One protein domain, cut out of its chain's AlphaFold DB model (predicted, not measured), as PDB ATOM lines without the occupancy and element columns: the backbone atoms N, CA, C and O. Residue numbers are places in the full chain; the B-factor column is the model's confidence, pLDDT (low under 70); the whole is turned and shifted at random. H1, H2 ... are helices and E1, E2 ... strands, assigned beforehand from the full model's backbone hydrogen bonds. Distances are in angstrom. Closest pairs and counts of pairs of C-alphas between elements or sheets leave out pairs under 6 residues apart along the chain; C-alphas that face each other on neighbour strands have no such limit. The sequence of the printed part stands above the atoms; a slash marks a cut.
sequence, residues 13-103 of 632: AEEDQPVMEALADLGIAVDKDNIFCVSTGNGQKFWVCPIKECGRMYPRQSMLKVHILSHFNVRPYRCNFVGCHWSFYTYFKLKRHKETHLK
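This is residues 13 to 103 of the 632 residues of an uncharacterized protein of Cryptotermes secundus (UniProt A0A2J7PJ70). This elongated model has little regular structure: strand hairpin E1 E2 at one end, helix H2 in the middle near helix H1, and helix H3 at the other end. The printed part has 91 residues, 34 in H1 E1 E2 H2 H3, class mixed, sheet antiparallel. It is loose, with radius of gyration of the C-alphas 15.2 A and spans 49 by 28 by 26 A.

Find H1, residues 17 to 24; it only just touches H2, residues 61 to 68, with 3 C-alpha pairs within 8 A, the closest Val 19 and Lys 65, 7.2 A. E1, residues 37 to 39, and E2, 45 to 48, form a hairpin; N 38 and O 46, 2.8 A, are within hydrogen-bond range. In H3, residues 91 to 101, 5 of 7 O i to N i+4 pairs are within range, in H1 and H2 every one.

H1 begins at C-alpha 17, (-40.754, 3.545, 25.566); H3 ends at C-alpha 101, (-23.769, -4.445, 41.423).

The printed part has no cut; 33 residues are under pLDDT 70.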
ATOM      1  N   ALA A  13     -38.830  11.250  26.777       46.16
ATOM      2  CA  ALA A  13     -39.395  10.571  25.610       46.16
ATOM      3  C   ALA A  13     -38.865   9.136  25.425       46.16
ATOM      4  O   ALA A  13     -39.656   8.218  25.225       46.16
ATOM      5  N   GLU A  14     -37.548   8.924  25.530       47.31
ATOM      6  CA  GLU A  14     -36.940   7.598  25.332       47.31
ATOM      7  C   GLU A  14     -37.098   6.688  26.561       47.31
ATOM      8  O   GLU A  14     -37.248   5.474  26.420       47.31
ATOM      9  N   GLU A  15     -37.111   7.251  27.778       54.72
ATOM     10  CA  GLU A  15     -37.199   6.447  29.006       54.72
ATOM     11  C   GLU A  15     -38.563   5.746  29.187       54.72
ATOM     12  O   GLU A  15     -38.603   4.698  29.827       54.72
ATOM     13  N   ASP A  16     -39.663   6.270  28.629       60.62
ATOM     14  CA  ASP A  16     -41.025   5.716  28.791       60.62
ATOM     15  C   ASP A  16     -41.372   4.632  27.734       60.62
ATOM     16  O   ASP A  16     -42.378   3.929  27.870       60.62
ATOM     17  N   GLN A  17     -40.528   4.447  26.708       66.44
ATOM     18  CA  GLN A  17     -40.754   3.545  25.566       66.44
ATOM     19  C   GLN A  17     -41.090   2.085  25.957       66.44
ATOM     20  O   GLN A  17     -42.149   1.604  25.546       66.44
ATOM     21  N   PRO A  18     -40.312   1.374  26.806       70.25
ATOM     22  CA  PRO A  18     -40.613  -0.018  27.166       70.25
ATOM     23  C   PRO A  18     -41.791  -0.154  28.152       70.25
ATOM     24  O   PRO A  18     -42.193  -1.264  28.490       70.25
ATOM     25  N   VAL A  19     -42.345   0.958  28.655       65.88
ATOM     26  CA  VAL A  19     -43.630   0.971  29.379       65.88
ATOM     27  C   VAL A  19     -44.792   1.101  28.401       65.88
ATOM     28  O   VAL A  19     -45.830   0.493  28.638       65.88
ATOM     29  N   MET A  20     -44.632   1.854  27.311       67.81
ATOM     30  CA  MET A  20     -45.630   1.935  26.239       67.81
ATOM     31  C   MET A  20     -45.741   0.615  25.472       67.81
ATOM     32  O   MET A  20     -46.845   0.108  25.311       67.81
ATOM     33  N   GLU A  21     -44.608   0.030  25.083       71.56
ATOM     34  CA  GLU A  21     -44.514  -1.278  24.419       71.56
ATOM     35  C   GLU A  21     -45.189  -2.375  25.260       71.56
ATOM     36  O   GLU A  21     -46.160  -2.988  24.827       71.56
ATOM     37  N   ALA A  22     -44.811  -2.495  26.538       68.44
ATOM     38  CA  ALA A  22     -45.402  -3.456  27.472       68.44
ATOM     39  C   ALA A  22     -46.892  -3.221  27.809       68.44
ATOM     40  O   ALA A  22     -47.510  -4.082  28.434       68.44
ATOM     41  N   LEU A  23     -47.472  -2.067  27.459       68.12
ATOM     42  CA  LEU A  23     -48.913  -1.805  27.573       68.12
ATOM     43  C   LEU A  23     -49.640  -2.095  26.248       68.12
ATOM     44  O   LEU A  23     -50.755  -2.617  26.282       68.12
ATOM     45  N   ALA A  24     -48.992  -1.856  25.104       71.62
ATOM     46  CA  ALA A  24     -49.479  -2.262  23.787       71.62
ATOM     47  C   ALA A  24     -49.536  -3.796  23.641       71.62
ATOM     48  O   ALA A  24     -50.554  -4.316  23.190       71.62
ATOM     49  N   ASP A  25     -48.517  -4.521  24.123       70.38
ATOM     50  CA  ASP A  25     -48.487  -5.997  24.177       70.38
ATOM     51  C   ASP A  25     -49.655  -6.591  24.985       70.38
ATOM     52  O   ASP A  25     -50.140  -7.684  24.697       70.38
ATOM     53  N   LEU A  26     -50.135  -5.861  25.998       67.38
ATOM     54  CA  LEU A  26     -51.299  -6.228  26.813       67.38
ATOM     55  C   LEU A  26     -52.643  -5.853  26.152       67.38
ATOM     56  O   LEU A  26     -53.692  -5.980  26.784       67.38
ATOM     57  N   GLY A  27     -52.632  -5.349  24.913       60.06
ATOM     58  CA  GLY A  27     -53.815  -4.847  24.209       60.06
ATOM     59  C   GLY A  27     -54.382  -3.545  24.788       60.06
ATOM     60  O   GLY A  27     -55.504  -3.157  24.461       60.06
ATOM     61  N   ILE A  28     -53.640  -2.860  25.664       62.84
ATOM     62  CA  ILE A  28     -54.087  -1.636  26.327       62.84
ATOM     63  C   ILE A  28     -53.653  -0.449  25.468       62.84
ATOM     64  O   ILE A  28     -52.525   0.030  25.566       62.84
ATOM     65  N   ALA A  29     -54.566   0.041  24.630       54.78
ATOM     66  CA  ALA A  29     -54.359   1.226  23.800       54.78
ATOM     67  C   ALA A  29     -54.248   2.501  24.663       54.78
ATOM     68  O   ALA A  29     -55.224   3.220  24.883       54.78
ATOM     69  N   VAL A  30     -53.043   2.786  25.172       52.97
ATOM     70  CA  VAL A  30     -52.707   4.009  25.932       52.97
ATOM     71  C   VAL A  30     -52.455   5.188  24.980       52.97
ATOM     72  O   VAL A  30     -51.488   5.940  25.115       52.97
ATOM     73  N   ASP A  31     -53.344   5.348  24.002       47.50
ATOM     74  CA  ASP A  31     -53.396   6.525  23.145       47.50
ATOM     75  C   ASP A  31     -53.735   7.777  23.958       47.50
ATOM     76  O   ASP A  31     -54.271   7.712  25.073       47.50
ATOM     77  N   LYS A  32     -53.406   8.945  23.396       48.91
ATOM     78  CA  LYS A  32     -53.464  10.243  24.093       48.91
ATOM     79  C   LYS A  32     -54.852  10.577  24.654       48.91
ATOM     80  O   LYS A  32     -54.933  11.286  25.656       48.91
ATOM     81  N   ASP A  33     -55.901  10.016  24.059       46.91
ATOM     82  CA  ASP A  33     -57.300  10.351  24.328       46.91
ATOM     83  C   ASP A  33     -58.069   9.267  25.115       46.91
ATOM     84  O   ASP A  33     -59.204   9.500  25.525       46.91
ATOM     85  N   ASN A  34     -57.469   8.094  25.372       51.22
ATOM     86  CA  ASN A  34     -58.195   6.893  25.832       51.22
ATOM     87  C   ASN A  34     -58.008   6.539  27.325       51.22
ATOM     88  O   ASN A  34     -58.274   5.417  27.759       51.22
ATOM     89  N   ILE A  35     -57.552   7.492  28.146       59.62
ATOM     90  CA  ILE A  35     -57.379   7.310  29.597       59.62
ATOM     91  C   ILE A  35     -58.404   8.161  30.348       59.62
ATOM     92  O   ILE A  35     -58.439   9.379  30.185       59.62
ATOM     93  N   PHE A  36     -59.178   7.539  31.244       61.34
ATOM     94  CA  PHE A  36     -60.151   8.236  32.092       61.34
ATOM     95  C   PHE A  36     -59.485   9.327  32.949       61.34
ATOM     96  O   PHE A  36     -58.863   9.055  33.979       61.34
ATOM     97  N   CYS A  37     -59.641  10.581  32.521       62.12
ATOM     98  CA  CYS A  37     -59.181  11.774  33.218       62.12
ATOM     99  C   CYS A  37     -60.368  12.467  33.902       62.12
ATOM    100  O   CYS A  37     -61.243  13.017  33.239       62.12
ATOM    101  N   VAL A  38     -60.366  12.497  35.234       66.62
ATOM    102  CA  VAL A  38     -61.335  13.240  36.047       66.62
ATOM    103  C   VAL A  38     -60.688  14.538  36.520       66.62
ATOM    104  O   VAL A  38     -59.713  14.520  37.274       66.62
ATOM    105  N   SER A  39     -61.227  15.675  36.090       65.00
ATOM    106  CA  SER A  39     -60.880  16.990  36.637       65.00
ATOM    107  C   SER A  39     -61.716  17.290  37.878       65.00
ATOM    108  O   SER A  39     -62.945  17.273  37.807       65.00
ATOM    109  N   THR A  40     -61.080  17.616  39.004       62.81
ATOM    110  CA  THR A  40     -61.800  18.211  40.142       62.81
ATOM    111  C   THR A  40     -62.120  19.682  39.858       62.81
ATOM    112  O   THR A  40     -61.470  20.315  39.024       62.81
ATOM    113  N   GLY A  41     -63.091  20.257  40.581       52.38
ATOM    114  CA  GLY A  41     -63.515  21.660  40.411       52.38
ATOM    115  C   GLY A  41     -62.409  22.710  40.613       52.38
ATOM    116  O   GLY A  41     -62.581  23.859  40.225       52.38
ATOM    117  N   ASN A  42     -61.251  22.307  41.145       61.31
ATOM    118  CA  ASN A  42     -60.075  23.153  41.353       61.31
ATOM    119  C   ASN A  42     -59.072  23.062  40.175       61.31
ATOM    120  O   ASN A  42     -57.894  23.378  40.339       61.31
ATOM    121  N   GLY A  43     -59.491  22.546  39.012       62.41
ATOM    122  CA  GLY A  43     -58.673  22.434  37.796       62.41
ATOM    123  C   GLY A  43     -57.632  21.305  37.793       62.41
ATOM    124  O   GLY A  43     -56.921  21.125  36.804       62.41
ATOM    125  N   GLN A  44     -57.529  20.513  38.865       70.50
ATOM    126  CA  GLN A  44     -56.564  19.413  38.954       70.50
ATOM    127  C   GLN A  44     -57.071  18.169  38.210       70.50
ATOM    128  O   GLN A  44     -58.133  17.631  38.527       70.50
ATOM    129  N   LYS A  45     -56.287  17.696  37.234       74.19
ATOM    130  CA  LYS A  45     -56.554  16.477  36.453       74.19
ATOM    131  C   LYS A  45     -56.006  15.235  37.164       74.19
ATOM    132  O   LYS A  45     -54.811  15.164  37.450       74.19
ATOM    133  N   PHE A  46     -56.861  14.240  37.386       77.62
ATOM    134  CA  PHE A  46     -56.504  12.934  37.942       77.62
ATOM    135  C   PHE A  46     -56.819  11.816  36.949       77.62
ATOM    136  O   PHE A  46     -57.898  11.774  36.366       77.62
ATOM    137  N   TRP A  47     -55.893  10.877  36.801       79.44
ATOM    138  CA  TRP A  47     -55.991   9.744  35.887       79.44
ATOM    139  C   TRP A  47     -56.450   8.504  36.659       79.44
ATOM    140  O   TRP A  47     -55.810   8.118  37.641       79.44
ATOM    141  N   VAL A  48     -57.560   7.893  36.246       76.38
ATOM    142  CA  VAL A  48     -58.209   6.777  36.953       76.38
ATOM    143  C   VAL A  48     -57.809   5.440  36.332       76.38
ATOM    144  O   VAL A  48     -57.714   5.312  35.114       76.38
ATOM    145  N   CYS A  49     -57.579   4.425  37.166       80.75
ATOM    146  CA  CYS A  49     -57.320   3.069  36.696       80.75
ATOM    147  C   CYS A  49     -58.555   2.482  35.980       80.75
ATOM    148  O   CYS A  49     -59.623   2.450  36.590       80.75
ATOM    149  N   PRO A  50     -58.431   1.989  34.728       72.12
ATOM    150  CA  PRO A  50     -59.570   1.462  33.965       72.12
ATOM    151  C   PRO A  50     -60.089   0.110  34.486       72.12
ATOM    152  O   PRO A  50     -61.180  -0.324  34.121       72.12
ATOM    153  N   ILE A  51     -59.325  -0.567  35.350       75.38
ATOM    154  CA  ILE A  51     -59.718  -1.833  35.975       75.38
ATOM    155  C   ILE A  51     -60.748  -1.532  37.071       75.38
ATOM    156  O   ILE A  51     -60.419  -0.937  38.102       75.38
ATOM    157  N   LYS A  52     -61.998  -1.955  36.834       66.44
ATOM    158  CA  LYS A  52     -63.194  -1.601  37.627       66.44
ATOM    159  C   LYS A  52     -63.051  -1.870  39.129       66.44
ATOM    160  O   LYS A  52     -63.514  -1.068  39.931       66.44
ATOM    161  N   GLU A  53     -62.374  -2.951  39.504       69.81
ATOM    162  CA  GLU A  53     -62.155  -3.341  40.907       69.81
ATOM    163  C   GLU A  53     -61.093  -2.491  41.625       69.81
ATOM    164  O   GLU A  53     -60.990  -2.520  42.850       69.81
ATOM    165  N   CYS A  54     -60.277  -1.730  40.888       77.12
ATOM    166  CA  CYS A  54     -59.141  -1.025  41.471       77.12
ATOM    167  C   CYS A  54     -59.483   0.389  41.961       77.12
ATOM    168  O   CYS A  54     -59.023   0.794  43.030       77.12
ATOM    169  N   GLY A  55     -60.231   1.164  41.168       72.81
ATOM    170  CA  GLY A  55     -60.700   2.517  41.515       72.81
ATOM    171  C   GLY A  55     -59.619   3.572  41.822       72.81
ATOM    172  O   GLY A  55     -59.942   4.673  42.264       72.81
ATOM    173  N   ARG A  56     -58.325   3.272  41.634       79.06
ATOM    174  CA  ARG A  56     -57.226   4.165  42.039       79.06
ATOM    175  C   ARG A  56     -57.054   5.347  41.090       79.06
ATOM    176  O   ARG A  56     -57.003   5.175  39.875       79.06
ATOM    177  N   MET A  57     -56.879   6.531  41.672       81.00
ATOM    178  CA  MET A  57     -56.645   7.796  40.972       81.00
ATOM    179  C   MET A  57     -55.192   8.254  41.152       81.00
ATOM    180  O   MET A  57     -54.642   8.162  42.252       81.00
ATOM    181  N   TYR A  58     -54.579   8.783  40.092       80.12
ATOM    182  CA  TYR A  58     -53.180   9.218  40.066       80.12
ATOM    183  C   TYR A  58     -53.045  10.656  39.540       80.12
ATOM    184  O   TYR A  58     -53.667  10.994  38.537       80.12
ATOM    185  N   PRO A  59     -52.189  11.508  40.137       77.56
ATOM    186  CA  PRO A  59     -52.010  12.897  39.698       77.56
ATOM    187  C   PRO A  59     -51.152  13.040  38.425       77.56
ATOM    188  O   PRO A  59     -50.904  14.152  37.971       77.56
ATOM    189  N   ARG A  60     -50.630  11.936  37.867       76.56
ATOM    190  CA  ARG A  60     -49.791  11.917  36.655       76.56
ATOM    191  C   ARG A  60     -50.052  10.657  35.834       76.56
ATOM    192  O   ARG A  60     -50.093   9.563  36.395       76.56
ATOM    193  N   GLN A  61     -50.126  10.814  34.514       75.12
ATOM    194  CA  GLN A  61     -50.363   9.734  33.553       75.12
ATOM    195  C   GLN A  61     -49.315   8.613  33.669       75.12
ATOM    196  O   GLN A  61     -49.674   7.442  33.749       75.12
ATOM    197  N   SER A  62     -48.027   8.957  33.786       73.25
ATOM    198  CA  SER A  62     -46.934   7.983  33.942       73.25
ATOM    199  C   SER A  62     -47.028   7.155  35.231       73.25
ATOM    200  O   SER A  62     -46.704   5.969  35.224       73.25
ATOM    201  N   MET A  63     -47.550   7.716  36.331       76.38
ATOM    202  CA  MET A  63     -47.821   6.927  37.541       76.38
ATOM    203  C   MET A  63     -48.986   5.951  37.356       76.38
ATOM    204  O   MET A  63     -48.947   4.866  37.935       76.38
ATOM    205  N   LEU A  64     -49.982   6.295  36.532       79.62
ATOM    206  CA  LEU A  64     -51.036   5.354  36.165       79.62
ATOM    207  C   LEU A  64     -50.506   4.250  35.234       79.62
ATOM    208  O   LEU A  64     -50.752   3.087  35.534       79.62
ATOM    209  N   LYS A  65     -49.732   4.565  34.182       77.88
ATOM    210  CA  LYS A  65     -49.093   3.557  33.301       77.88
ATOM    211  C   LYS A  65     -48.346   2.493  34.122       77.88
ATOM    212  O   LYS A  65     -48.616   1.298  34.024       77.88
ATOM    213  N   VAL A  66     -47.476   2.953  35.025       79.50
ATOM    214  CA  VAL A  66     -46.682   2.117  35.946       79.50
ATOM    215  C   VAL A  66     -47.552   1.318  36.927       79.50
ATOM    216  O   VAL A  66     -47.146   0.245  37.372       79.50
ATOM    217  N   HIS A  67     -48.741   1.812  37.279       80.44
ATOM    218  CA  HIS A  67     -49.695   1.065  38.094       80.44
ATOM    219  C   HIS A  67     -50.475   0.015  37.288       80.44
ATOM    220  O   HIS A  67     -50.662  -1.087  37.798       80.44
ATOM    221  N   ILE A  68     -50.883   0.298  36.049       79.31
ATOM    222  CA  ILE A  68     -51.581  -0.677  35.193       79.31
ATOM    223  C   ILE A  68     -50.717  -1.935  35.031       79.31
ATOM    224  O   ILE A  68     -51.190  -3.032  35.321       79.31
ATOM    225  N   LEU A  69     -49.419  -1.770  34.747       79.31
ATOM    226  CA  LEU A  69     -48.441  -2.867  34.701       79.31
ATOM    227  C   LEU A  69     -48.431  -3.756  35.964       79.31
ATOM    228  O   LEU A  69     -48.167  -4.953  35.866       79.31
ATOM    229  N   SER A  70     -48.739  -3.208  37.148       78.62
ATOM    230  CA  SER A  70     -48.753  -3.970  38.412       78.62
ATOM    231  C   SER A  70     -49.948  -4.913  38.588       78.62
ATOM    232  O   SER A  70     -49.879  -5.782  39.451       78.62
ATOM    233  N   HIS A  71     -51.000  -4.795  37.769       78.44
ATOM    234  CA  HIS A  71     -52.092  -5.782  37.724       78.44
ATOM    235  C   HIS A  71     -51.707  -7.025  36.917       78.44
ATOM    236  O   HIS A  71     -52.054  -8.135  37.293       78.44
ATOM    237  N   PHE A  72     -50.920  -6.840  35.856       77.06
ATOM    238  CA  PHE A  72     -50.439  -7.914  34.979       77.06
ATOM    239  C   PHE A  72     -49.062  -8.466  35.406       77.06
ATOM    240  O   PHE A  72     -48.476  -9.293  34.716       77.06
ATOM    241  N   ASN A  73     -48.511  -7.978  36.527       77.25
ATOM    242  CA  ASN A  73     -47.155  -8.248  37.033       77.25
ATOM    243  C   ASN A  73     -46.014  -7.972  36.016       77.25
ATOM    244  O   ASN A  73     -44.880  -8.428  36.190       77.25
ATOM    245  N   VAL A  74     -46.285  -7.201  34.954       79.62
ATOM    246  CA  VAL A  74     -45.339  -6.956  33.854       79.62
ATOM    247  C   VAL A  74     -44.282  -5.941  34.286       79.62
ATOM    248  O   VAL A  74     -44.569  -4.806  34.662       79.62
ATOM    249  N   ARG A  75     -43.017  -6.367  34.254       81.44
ATOM    250  CA  ARG A  75     -41.870  -5.636  34.813       81.44
ATOM    251  C   ARG A  75     -40.832  -5.390  33.707       81.44
ATOM    252  O   ARG A  75     -39.850  -6.133  33.642       81.44
ATOM    253  N   PRO A  76     -41.052  -4.398  32.820       78.38
ATOM    254  CA  PRO A  76     -40.295  -4.264  31.571       78.38
ATOM    255  C   PRO A  76     -38.800  -3.986  31.784       78.38
ATOM    256  O   PRO A  76     -37.956  -4.480  31.041       78.38
ATOM    257  N   TYR A  77     -38.431  -3.268  32.848       80.38
ATOM    258  CA  TYR A  77     -37.042  -2.892  33.107       80.38
ATOM    259  C   TYR A  77     -36.265  -4.029  33.790       80.38
ATOM    260  O   TYR A  77     -36.198  -4.101  35.021       80.38
ATOM    261  N   ARG A  78     -35.673  -4.926  32.995       80.31
ATOM    262  CA  ARG A  78     -34.838  -6.050  33.469       80.31
ATOM    263  C   ARG A  78     -33.386  -5.633  33.747       80.31
ATOM    264  O   ARG A  78     -32.884  -4.656  33.193       80.31
ATOM    265  N   CYS A  79     -32.703  -6.355  34.638       83.44
ATOM    266  CA  CYS A  79     -31.273  -6.173  34.876       83.44
ATOM    267  C   CYS A  79     -30.431  -7.037  33.931       83.44
ATOM    268  O   CYS A  79     -30.589  -8.250  33.890       83.44
ATOM    269  N   ASN A  80     -29.485  -6.412  33.227       80.25
ATOM    270  CA  ASN A  80     -28.599  -7.088  32.270       80.25
ATOM    271  C   ASN A  80     -27.263  -7.514  32.921       80.25
ATOM    272  O   ASN A  80     -26.258  -7.664  32.231       80.25
ATOM    273  N   PHE A  81     -27.213  -7.634  34.253       79.75
ATOM    274  CA  PHE A  81     -26.013  -8.075  34.969       79.75
ATOM    275  C   PHE A  81     -26.003  -9.604  35.081       79.75
ATOM    276  O   PHE A  81     -27.017 -10.209  35.428       79.75
ATOM    277  N   VAL A  82     -24.863 -10.236  34.795       72.31
ATOM    278  CA  VAL A  82     -24.741 -11.704  34.758       72.31
ATOM    279  C   VAL A  82     -25.093 -12.306  36.124       72.31
ATOM    280  O   VAL A  82     -24.572 -11.883  37.155       72.31
ATOM    281  N   GLY A  83     -26.008 -13.280  36.135       69.50
ATOM    282  CA  GLY A  83     -26.540 -13.888  37.361       69.50
ATOM    283  C   GLY A  83     -27.590 -13.045  38.103       69.50
ATOM    284  O   GLY A  83     -27.904 -13.350  39.254       69.50
ATOM    285  N   CYS A  84     -28.139 -11.988  37.490       80.38
ATOM    286  CA  CYS A  84     -29.140 -11.127  38.116       80.38
ATOM    287  C   CYS A  84     -30.478 -11.097  37.360       80.38
ATOM    288  O   CYS A  84     -30.627 -10.419  36.351       80.38
ATOM    289  N   HIS A  85     -31.496 -11.758  37.913       77.12
ATOM    290  CA  HIS A  85     -32.826 -11.881  37.295       77.12
ATOM    291  C   HIS A  85     -33.827 -10.787  37.726       77.12
ATOM    292  O   HIS A  85     -35.030 -10.911  37.500       77.12
ATOM    293  N   TRP A  86     -33.364  -9.709  38.371       81.81
ATOM    294  CA  TRP A  86     -34.251  -8.683  38.930       81.81
ATOM    295  C   TRP A  86     -34.871  -7.789  37.846       81.81
ATOM    296  O   TRP A  86     -34.171  -7.107  37.095       81.81
ATOM    297  N   SER A  87     -36.204  -7.753  37.816       83.75
ATOM    298  CA  SER A  87     -37.020  -6.923  36.925       83.75
ATOM    299  C   SER A  87     -37.813  -5.865  37.698       83.75
ATOM    300  O   SER A  87     -38.205  -6.075  38.855       83.75
ATOM    301  N   PHE A  88     -38.085  -4.721  37.067       83.38
ATOM    302  CA  PHE A  88     -38.725  -3.573  37.707       83.38
ATOM    303  C   PHE A  88     -39.803  -2.914  36.840       83.38
ATOM    304  O   PHE A  88     -39.738  -2.899  35.616       83.38
ATOM    305  N   TYR A  89     -40.767  -2.292  37.520       75.00
ATOM    306  CA  TYR A  89     -41.840  -1.489  36.925       75.00
ATOM    307  C   TYR A  89     -41.415  -0.078  36.476       75.00
ATOM    308  O   TYR A  89     -42.194   0.606  35.828       75.00
ATOM    309  N   THR A  90     -40.225   0.403  36.862       76.88
ATOM    310  CA  THR A  90     -39.724   1.733  36.463       76.88
ATOM    311  C   THR A  90     -38.218   1.733  36.234       76.88
ATOM    312  O   THR A  90     -37.475   1.091  36.988       76.88
ATOM    313  N   TYR A  91     -37.760   2.532  35.266       74.25
ATOM    314  CA  TYR A  91     -36.339   2.722  34.979       74.25
ATOM    315  C   TYR A  91     -35.550   3.167  36.215       74.25
ATOM    316  O   TYR A  91     -34.529   2.571  36.544       74.25
ATOM    317  N   PHE A  92     -36.071   4.127  36.988       73.69
ATOM    318  CA  PHE A  92     -35.435   4.599  38.224       73.69
ATOM    319  C   PHE A  92     -35.163   3.473  39.242       73.69
ATOM    320  O   PHE A  92     -34.122   3.465  39.902       73.69
ATOM    321  N   LYS A  93     -36.066   2.485  39.365       76.00
ATOM    322  CA  LYS A  93     -35.844   1.314  40.233       76.00
ATOM    323  C   LYS A  93     -34.735   0.412  39.680       76.00
ATOM    324  O   LYS A  93     -33.924  -0.058  40.475       76.00
ATOM    325  N   LEU A  94     -34.669   0.223  38.358       80.88
ATOM    326  CA  LEU A  94     -33.594  -0.519  37.693       80.88
ATOM    327  C   LEU A  94     -32.236   0.195  37.810       80.88
ATOM    328  O   LEU A  94     -31.258  -0.450  38.173       80.88
ATOM    329  N   LYS A  95     -32.158   1.505  37.550       76.62
ATOM    330  CA  LYS A  95     -30.933   2.322  37.654       76.62
ATOM    331  C   LYS A  95     -30.326   2.211  39.058       76.62
ATOM    332  O   LYS A  95     -29.195   1.754  39.210       76.62
ATOM    333  N   ARG A  96     -31.156   2.432  40.082       70.38
ATOM    334  CA  ARG A  96     -30.811   2.248  41.502       70.38
ATOM    335  C   ARG A  96     -30.449   0.803  41.881       70.38
ATOM    336  O   ARG A  96     -29.730   0.564  42.844       70.38
ATOM    337  N   HIS A  97     -30.967  -0.189  41.160       78.69
ATOM    338  CA  HIS A  97     -30.574  -1.584  41.352       78.69
ATOM    339  C   HIS A  97     -29.219  -1.892  40.688       78.69
ATOM    340  O   HIS A  97     -28.394  -2.557  41.312       78.69
ATOM    341  N   LYS A  98     -28.933  -1.351  39.494       76.12
ATOM    342  CA  LYS A  98     -27.618  -1.466  38.837       76.12
ATOM    343  C   LYS A  98     -26.493  -0.921  39.735       76.12
ATOM    344  O   LYS A  98     -25.464  -1.577  39.858       76.12
ATOM    345  N   GLU A  99     -26.729   0.180  40.455       73.94
ATOM    346  CA  GLU A  99     -25.814   0.725  41.483       73.94
ATOM    347  C   GLU A  99     -25.395  -0.312  42.550       73.94
ATOM    348  O   GLU A  99     -24.274  -0.262  43.056       73.94
ATOM    349  N   THR A 100     -26.246  -1.298  42.873       66.88
ATOM    350  CA  THR A 100     -25.903  -2.340  43.863       66.88
ATOM    351  C   THR A 100     -24.853  -3.332  43.356       66.88
ATOM    352  O   THR A 100     -24.035  -3.793  44.155       66.88
ATOM    353  N   HIS A 101     -24.792  -3.587  42.042       75.06
ATOM    354  CA  HIS A 101     -23.769  -4.445  41.423       75.06
ATOM    355  C   HIS A 101     -22.393  -3.782  41.406       75.06
ATOM    356  O   HIS A 101     -21.384  -4.458  41.591       75.06
ATOM    357  N   LEU A 102     -22.347  -2.448  41.292       69.88
ATOM    358  CA  LEU A 102     -21.107  -1.672  41.409       69.88
ATOM    359  C   LEU A 102     -20.521  -1.710  42.835       69.88
ATOM    360  O   LEU A 102     -19.372  -1.314  43.024       69.88
ATOM    361  N   LYS A 103     -21.294  -2.150  43.843       61.00
ATOM    362  CA  LYS A 103     -20.933  -2.264  45.277       61.00
ATOM    363  C   LYS A 103     -20.389  -0.985  45.941       61.00
ATOM    364  O   LYS A 103     -20.024  -1.027  47.119       61.00
TER     365      LYS A 103